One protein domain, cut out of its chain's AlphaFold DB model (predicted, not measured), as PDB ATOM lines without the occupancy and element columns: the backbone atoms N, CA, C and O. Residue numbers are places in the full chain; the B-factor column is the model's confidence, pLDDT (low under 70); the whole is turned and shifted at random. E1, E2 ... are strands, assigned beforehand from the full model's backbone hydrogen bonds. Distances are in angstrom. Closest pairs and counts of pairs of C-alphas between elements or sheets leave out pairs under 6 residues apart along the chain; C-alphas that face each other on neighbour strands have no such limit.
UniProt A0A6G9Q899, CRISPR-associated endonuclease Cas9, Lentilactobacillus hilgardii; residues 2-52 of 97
ATOM      1  N   GLU A   2       4.557  19.320 -24.819       43.12
ATOM      2  CA  GLU A   2       3.623  19.216 -23.695       43.12
ATOM      3  C   GLU A   2       2.332  19.943 -24.075       43.12
ATOM      4  O   GLU A   2       2.293  21.162 -24.192       43.12
ATOM      5  N   SER A   3       1.285  19.176 -24.352       48.28
ATOM      6  CA  SER A   3      -0.043  19.700 -24.653       48.28
ATOM      7  C   SER A   3      -0.701  20.193 -23.360       48.28
ATOM      8  O   SER A   3      -1.202  19.390 -22.562       48.28
ATOM      9  N   ASN A   4      -0.673  21.509 -23.156       49.31
ATOM     10  CA  ASN A   4      -1.486  22.210 -22.166       49.31
ATOM     11  C   ASN A   4      -2.942  22.216 -22.654       49.31
ATOM     12  O   ASN A   4      -3.263  22.875 -23.637       49.31
ATOM     13  N   HIS A   5      -3.806  21.447 -21.990       54.81
ATOM     14  CA  HIS A   5      -5.230  21.324 -22.320       54.81
ATOM     15  C   HIS A   5      -6.077  22.229 -21.415       54.81
ATOM     16  O   HIS A   5      -6.982  21.766 -20.720       54.81
ATOM     17  N   ASP A   6      -5.773  23.525 -21.385       50.69
ATOM     18  CA  ASP A   6      -6.605  24.499 -20.679       50.69
ATOM     19  C   ASP A   6      -7.776  24.899 -21.594       50.69
ATOM     20  O   ASP A   6      -7.712  25.886 -22.321       50.69
ATOM     21  N   GLY A   7      -8.837  24.080 -21.597       55.03
ATOM     22  CA  GLY A   7     -10.114  24.390 -22.261       55.03
ATOM     23  C   GLY A   7     -10.722  23.285 -23.134       55.03
ATOM     24  O   GLY A   7     -11.867  23.420 -23.558       55.03
ATOM     25  N   GLU A   8     -10.013  22.181 -23.375       61.47
ATOM     26  CA  GLU A   8     -10.494  21.065 -24.205       61.47
ATOM     27  C   GLU A   8     -10.950  19.876 -23.339       61.47
ATOM     28  O   GLU A   8     -10.308  19.533 -22.343       61.47
ATOM     29  N   GLN A   9     -12.064  19.223 -23.701       67.50
ATOM     30  CA  GLN A   9     -12.495  17.984 -23.041       67.50
ATOM     31  C   GLN A   9     -11.494  16.858 -23.334       67.50
ATOM     32  O   GLN A   9     -11.575  16.172 -24.354       67.50
ATOM     33  N   VAL A  10     -10.560  16.629 -22.410       76.44
ATOM     34  CA  VAL A  10      -9.638  15.491 -22.477       76.44
ATOM     35  C   VAL A  10     -10.419  14.209 -22.195       76.44
ATOM     36  O   VAL A  10     -10.940  14.019 -21.098       76.44
ATOM     37  N   LYS A  11     -10.485  13.299 -23.170       89.38
ATOM     38  CA  LYS A  11     -10.959  11.929 -22.927       89.38
ATOM     39  C   LYS A  11      -9.882  11.163 -22.160       89.38
ATOM     40  O   LYS A  11      -8.761  11.030 -22.646       89.38
ATOM     41  N   TYR A  12     -10.231  10.640 -20.991       93.75
ATOM     42  CA  TYR A  12      -9.335   9.855 -20.142       93.75
ATOM     43  C   TYR A  12     -10.034   8.603 -19.610       93.75
ATOM     44  O   TYR A  12     -11.260   8.530 -19.563       93.75
ATOM     45  N   THR A  13      -9.238   7.622 -19.194       95.50
ATOM     46  CA  THR A  13      -9.692   6.453 -18.431       95.50
ATOM     47  C   THR A  13      -9.235   6.603 -16.988       95.50
ATOM     48  O   THR A  13      -8.083   6.952 -16.747       95.50
ATOM     49  N   LEU A  14     -10.131   6.355 -16.031       95.75
ATOM     50  CA  LEU A  14      -9.852   6.427 -14.597       95.75
ATOM     51  C   LEU A  14      -9.824   5.015 -14.005       95.75
ATOM     52  O   LEU A  14     -10.837   4.322 -14.021       95.75
ATOM     53  N   GLY A  15      -8.680   4.615 -13.463       96.88
ATOM     54  CA  GLY A  15      -8.557   3.444 -12.604       96.88
ATOM     55  C   GLY A  15      -8.832   3.824 -11.153       96.88
ATOM     56  O   GLY A  15      -8.320   4.839 -10.675       96.88
ATOM     57  N   LEU A  16      -9.632   3.009 -10.466       98.06
ATOM     58  CA  LEU A  16      -9.929   3.137  -9.043       98.06
ATOM     59  C   LEU A  16      -9.625   1.812  -8.344       98.06
ATOM     60  O   LEU A  16     -10.092   0.765  -8.785       98.06
ATOM     61  N   ASP A  17      -8.886   1.884  -7.242       97.75
ATOM     62  CA  ASP A  17      -8.635   0.768  -6.331       97.75
ATOM     63  C   ASP A  17      -9.253   1.106  -4.971       97.75
ATOM     64  O   ASP A  17      -8.810   2.037  -4.295       97.75
ATOM     65  N   ILE A  18     -10.344   0.429  -4.611       97.56
ATOM     66  CA  ILE A  18     -11.188   0.787  -3.463       97.56
ATOM     67  C   ILE A  18     -10.922  -0.195  -2.320       97.56
ATOM     68  O   ILE A  18     -11.427  -1.318  -2.321       97.56
ATOM     69  N   GLY A  19     -10.157   0.255  -1.326       96.56
ATOM     70  CA  GLY A  19      -9.872  -0.470  -0.092       96.56
ATOM     71  C   GLY A  19     -10.785  -0.078   1.076       96.56
ATOM     72  O   GLY A  19     -11.676   0.767   0.964       96.56
ATOM     73  N   THR A  20     -10.548  -0.677   2.246       96.69
ATOM     74  CA  THR A  20     -11.335  -0.423   3.470       96.69
ATOM     75  C   THR A  20     -10.995   0.901   4.164       96.69
ATOM     76  O   THR A  20     -11.797   1.413   4.946       96.69
ATOM     77  N   SER A  21      -9.823   1.467   3.873       97.38
ATOM     78  CA  SER A  21      -9.310   2.720   4.454       97.38
ATOM     79  C   SER A  21      -8.595   3.616   3.434       97.38
ATOM     80  O   SER A  21      -8.032   4.659   3.784       97.38
ATOM     81  N   SER A  22      -8.612   3.231   2.158       97.75
ATOM     82  CA  SER A  22      -7.962   3.960   1.076       97.75
ATOM     83  C   SER A  22      -8.731   3.831  -0.237       97.75
ATOM     84  O   SER A  22      -9.410   2.840  -0.482       97.75
ATOM     85  N   ILE A  23      -8.628   4.851  -1.088       97.94
ATOM     86  CA  ILE A  23      -9.032   4.792  -2.497       97.94
ATOM     87  C   ILE A  23      -7.838   5.242  -3.336       97.94
ATOM     88  O   ILE A  23      -7.496   6.429  -3.337       97.94
ATOM     89  N   GLY A  24      -7.183   4.303  -4.012       98.25
ATOM     90  CA  GLY A  24      -6.183   4.587  -5.035       98.25
ATOM     91  C   GLY A  24      -6.859   5.066  -6.316       98.25
ATOM     92  O   GLY A  24      -7.929   4.578  -6.680       98.25
ATOM     93  N   TYR A  25      -6.258   6.035  -6.998       97.62
ATOM     94  CA  TYR A  25      -6.741   6.502  -8.291       97.62
ATOM     95  C   TYR A  25      -5.588   6.836  -9.232       97.62
ATOM     96  O   TYR A  25      -4.554   7.361  -8.816       97.62
ATOM     97  N   ALA A  26      -5.791   6.566 -10.517       97.50
ATOM     98  CA  ALA A  26      -4.902   6.986 -11.590       97.50
ATOM     99  C   ALA A  26      -5.719   7.261 -12.853       97.50
ATOM    100  O   ALA A  26      -6.594   6.470 -13.198       97.50
ATOM    101  N   ALA A  27      -5.444   8.361 -13.552       96.50
ATOM    102  CA  ALA A  27      -6.069   8.651 -14.837       96.50
ATOM    103  C   ALA A  27      -5.041   8.638 -15.972       96.50
ATOM    104  O   ALA A  27      -3.971   9.243 -15.867       96.50
ATOM    105  N   ILE A  28      -5.392   7.955 -17.060       95.44
ATOM    106  CA  ILE A  28      -4.551   7.773 -18.244       95.44
ATOM    107  C   ILE A  28      -5.257   8.265 -19.508       95.44
ATOM    108  O   ILE A  28      -6.487   8.252 -19.596       95.44
ATOM    109  N   ASP A  29      -4.476   8.697 -20.492       93.00
ATOM    110  CA  ASP A  29      -4.961   9.018 -21.831       93.00
ATOM    111  C   ASP A  29      -5.087   7.759 -22.719       93.00
ATOM    112  O   ASP A  29      -4.809   6.629 -22.310       93.00
ATOM    113  N   LYS A  30      -5.482   7.959 -23.981       91.00
ATOM    114  CA  LYS A  30      -5.571   6.900 -25.005       91.00
ATOM    115  C   LYS A  30      -4.232   6.223 -25.340       91.00
ATOM    116  O   LYS A  30      -4.227   5.170 -25.970       91.00
ATOM    117  N   HIS A  31      -3.109   6.825 -24.957       90.25
ATOM    118  CA  HIS A  31      -1.755   6.312 -25.155       90.25
ATOM    119  C   HIS A  31      -1.192   5.663 -23.884       90.25
ATOM    120  O   HIS A  31       0.009   5.406 -23.816       90.25
ATOM    121  N   GLN A  32      -2.050   5.400 -22.890       86.88
ATOM    122  CA  GLN A  32      -1.693   4.824 -21.593       86.88
ATOM    123  C   GLN A  32      -0.707   5.685 -20.787       86.88
ATOM    124  O   GLN A  32       0.015   5.180 -19.929       86.88
ATOM    125  N   LYS A  33      -0.673   6.999 -21.035       91.25
ATOM    126  CA  LYS A  33       0.160   7.935 -20.276       91.25
ATOM    127  C   LYS A  33      -0.655   8.621 -19.182       91.25
ATOM    128  O   LYS A  33      -1.800   8.997 -19.437       91.25
ATOM    129  N   PRO A  34      -0.083   8.842 -17.983       92.00
ATOM    130  CA  PRO A  34      -0.749   9.601 -16.935       92.00
ATOM    131  C   PRO A  34      -1.114  11.013 -17.391       92.00
ATOM    132  O   PRO A  34      -0.247  11.777 -17.828       92.00
ATOM    133  N   ILE A  35      -2.380  11.392 -17.228       94.31
ATOM    134  CA  ILE A  35      -2.815  12.756 -17.540       94.31
ATOM    135  C   ILE A  35      -2.328  13.734 -16.466       94.31
ATOM    136  O   ILE A  35      -2.069  13.358 -15.315       94.31
ATOM    137  N   ARG A  36      -2.226  15.015 -16.832       91.94
ATOM    138  CA  ARG A  36      -1.953  16.105 -15.891       91.94
ATOM    139  C   ARG A  36      -3.191  16.979 -15.738       91.94
ATOM    140  O   ARG A  36      -3.813  17.346 -16.725       91.94
ATOM    141  N   ALA A  37      -3.508  17.347 -14.504       88.88
ATOM    142  CA  ALA A  37      -4.510  18.349 -14.172       88.88
ATOM    143  C   ALA A  37      -3.854  19.407 -13.279       88.88
ATOM    144  O   ALA A  37      -3.203  19.064 -12.289       88.88
ATOM    145  N   LYS A  38      -3.993  20.692 -13.632       88.38
ATOM    146  CA  LYS A  38      -3.397  21.819 -12.883       88.38
ATOM    147  C   LYS A  38      -1.900  21.609 -12.581       88.38
ATOM    148  O   LYS A  38      -1.445  21.777 -11.451       88.38
ATOM    149  N   GLY A  39      -1.150  21.143 -13.581       89.50
ATOM    150  CA  GLY A  39       0.292  20.891 -13.483       89.50
ATOM    151  C   GLY A  39       0.707  19.620 -12.728       89.50
ATOM    152  O   GLY A  39       1.898  19.317 -12.692       89.50
ATOM    153  N   LYS A  40      -0.220  18.828 -12.176       92.50
ATOM    154  CA  LYS A  40       0.090  17.599 -11.419       92.50
ATOM    155  C   LYS A  40      -0.436  16.359 -12.129       92.50
ATOM    156  O   LYS A  40      -1.485  16.424 -12.760       92.50
ATOM    157  N   HIS A  41       0.267  15.233 -12.015       94.31
ATOM    158  CA  HIS A  41      -0.274  13.958 -12.484       94.31
ATOM    159  C   HIS A  41      -1.518  13.580 -11.689       94.31
ATOM    160  O   HIS A  41      -1.563  13.742 -10.468       94.31
ATOM    161  N   VAL A  42      -2.519  13.058 -12.388       95.12
ATOM    162  CA  VAL A  42      -3.739  12.543 -11.768       95.12
ATOM    163  C   VAL A  42      -3.477  11.111 -11.310       95.12
ATOM    164  O   VAL A  42      -3.961  10.152 -11.900       95.12
ATOM    165  N   ILE A  43      -2.638  10.976 -10.286       96.44
ATOM    166  CA  ILE A  43      -2.324   9.722  -9.600       96.44
ATOM    167  C   ILE A  43      -2.251  10.027  -8.110       96.44
ATOM    168  O   ILE A  43      -1.621  11.005  -7.703       96.44
ATOM    169  N   GLY A  44      -2.868   9.192  -7.285       96.69
ATOM    170  CA  GLY A  44      -2.751   9.331  -5.846       96.69
ATOM    171  C   GLY A  44      -3.575   8.321  -5.072       96.69
ATOM    172  O   GLY A  44      -4.154   7.387  -5.620       96.69
ATOM    173  N   VAL A  45      -3.629   8.542  -3.764       97.75
ATOM    174  CA  VAL A  45      -4.453   7.766  -2.845       97.75
ATOM    175  C   VAL A  45      -5.198   8.712  -1.912       97.75
ATOM    176  O   VAL A  45      -4.637   9.679  -1.394       97.75
ATOM    177  N   ARG A  46      -6.482   8.448  -1.699       97.50
ATOM    178  CA  ARG A  46      -7.288   9.102  -0.672       97.50
ATOM    179  C   ARG A  46      -7.365   8.188   0.540       97.50
ATOM    180  O   ARG A  46      -8.006   7.150   0.465       97.50
ATOM    181  N   LEU A  47      -6.753   8.590   1.648       98.12
ATOM    182  CA  LEU A  47      -6.837   7.871   2.922       98.12
ATOM    183  C   LEU A  47      -8.041   8.350   3.743       98.12
ATOM    184  O   LEU A  47      -8.401   9.532   3.704       98.12
ATOM    185  N   PHE A  48      -8.657   7.438   4.491       97.50
ATOM    186  CA  PHE A  48      -9.756   7.720   5.410       97.50
ATOM    187  C   PHE A  48      -9.780   6.716   6.567       97.50
ATOM    188  O   PHE A  48      -9.108   5.689   6.549       97.50
ATOM    189  N   GLN A  49     -10.545   7.033   7.611       97.00
ATOM    190  CA  GLN A  49     -10.752   6.101   8.715       97.00
ATOM    191  C   GLN A  49     -11.668   4.963   8.280       97.00
ATOM    192  O   GLN A  49     -12.733   5.210   7.717       97.00
ATOM    193  N   GLU A  50     -11.277   3.735   8.605       96.00
ATOM    194  CA  GLU A  50     -12.077   2.551   8.318       96.00
ATOM    195  C   GLU A  50     -13.488   2.644   8.919       96.00
ATOM    196  O   GLU A  50     -13.716   3.198  10.005       96.00
ATOM    197  N   GLY A  51     -14.452   2.079   8.192       94.06
ATOM    198  CA  GLY A  51     -15.843   2.024   8.609       94.06
ATOM    199  C   GLY A  51     -16.013   1.249   9.916       94.06
ATOM    200  O   GLY A  51     -15.830   0.038   9.974       94.06
ATOM    201  N   LYS A  52     -16.442   1.938  10.976       95.31
ATOM    202  CA  LYS A  52     -16.800   1.289  12.244       95.31
ATOM    203  C   LYS A  52     -18.222   0.743  12.175       95.31
ATOM    204  O   LYS A  52     -19.161   1.464  11.830       95.31
TER     205      LYS A  52
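AT A GLANCE: This is residues 2 to 52 of the 97 residues of the protein "CRISPR-associated endonuclease Cas9" of Lentilactobacillus hilgardii (UniProt A0A6G9Q899). With little regular structure, this is a narrow antiparallel sheet of three strands, E1, E2 and E3, drawn out into a rod by tails at both ends. Residues 29 to 42 make a long loop between E2 and E3. The printed part has 51 residues, all strand by class though only 18 are in named elements; it is loose, with a radius of gyration of the C-alphas of 13.5 A and spans of 44 by 19 by 15 A.

IN THESE COORDINATES: E1, residues 13 to 18, begins at C-alpha 13 (-9.692, 6.453, -18.431). E2, residues 22 to 28, is 20.0 A long. E3, residues 43 to 47, ends at C-alpha 47 (-6.837, 7.871, 2.922).

HOW THE PARTS SIT: The strands form a meander, each the antiparallel neighbour of the one before. E1 and E2 are a hairpin at 167 degrees, with N 15 and O 26 within hydrogen-bond range at 2.8 A. E2 and E3 are a hairpin at 166 degrees, with N 23 and O 46 at 2.8 A.

THE WHOLE: The farthest C-alphas, of Glu 2 and Lys 52, are 45.1 A apart. The printed part has no cut; the link E2 to E3 is long. Residues 2 to 9 have pLDDT under 70.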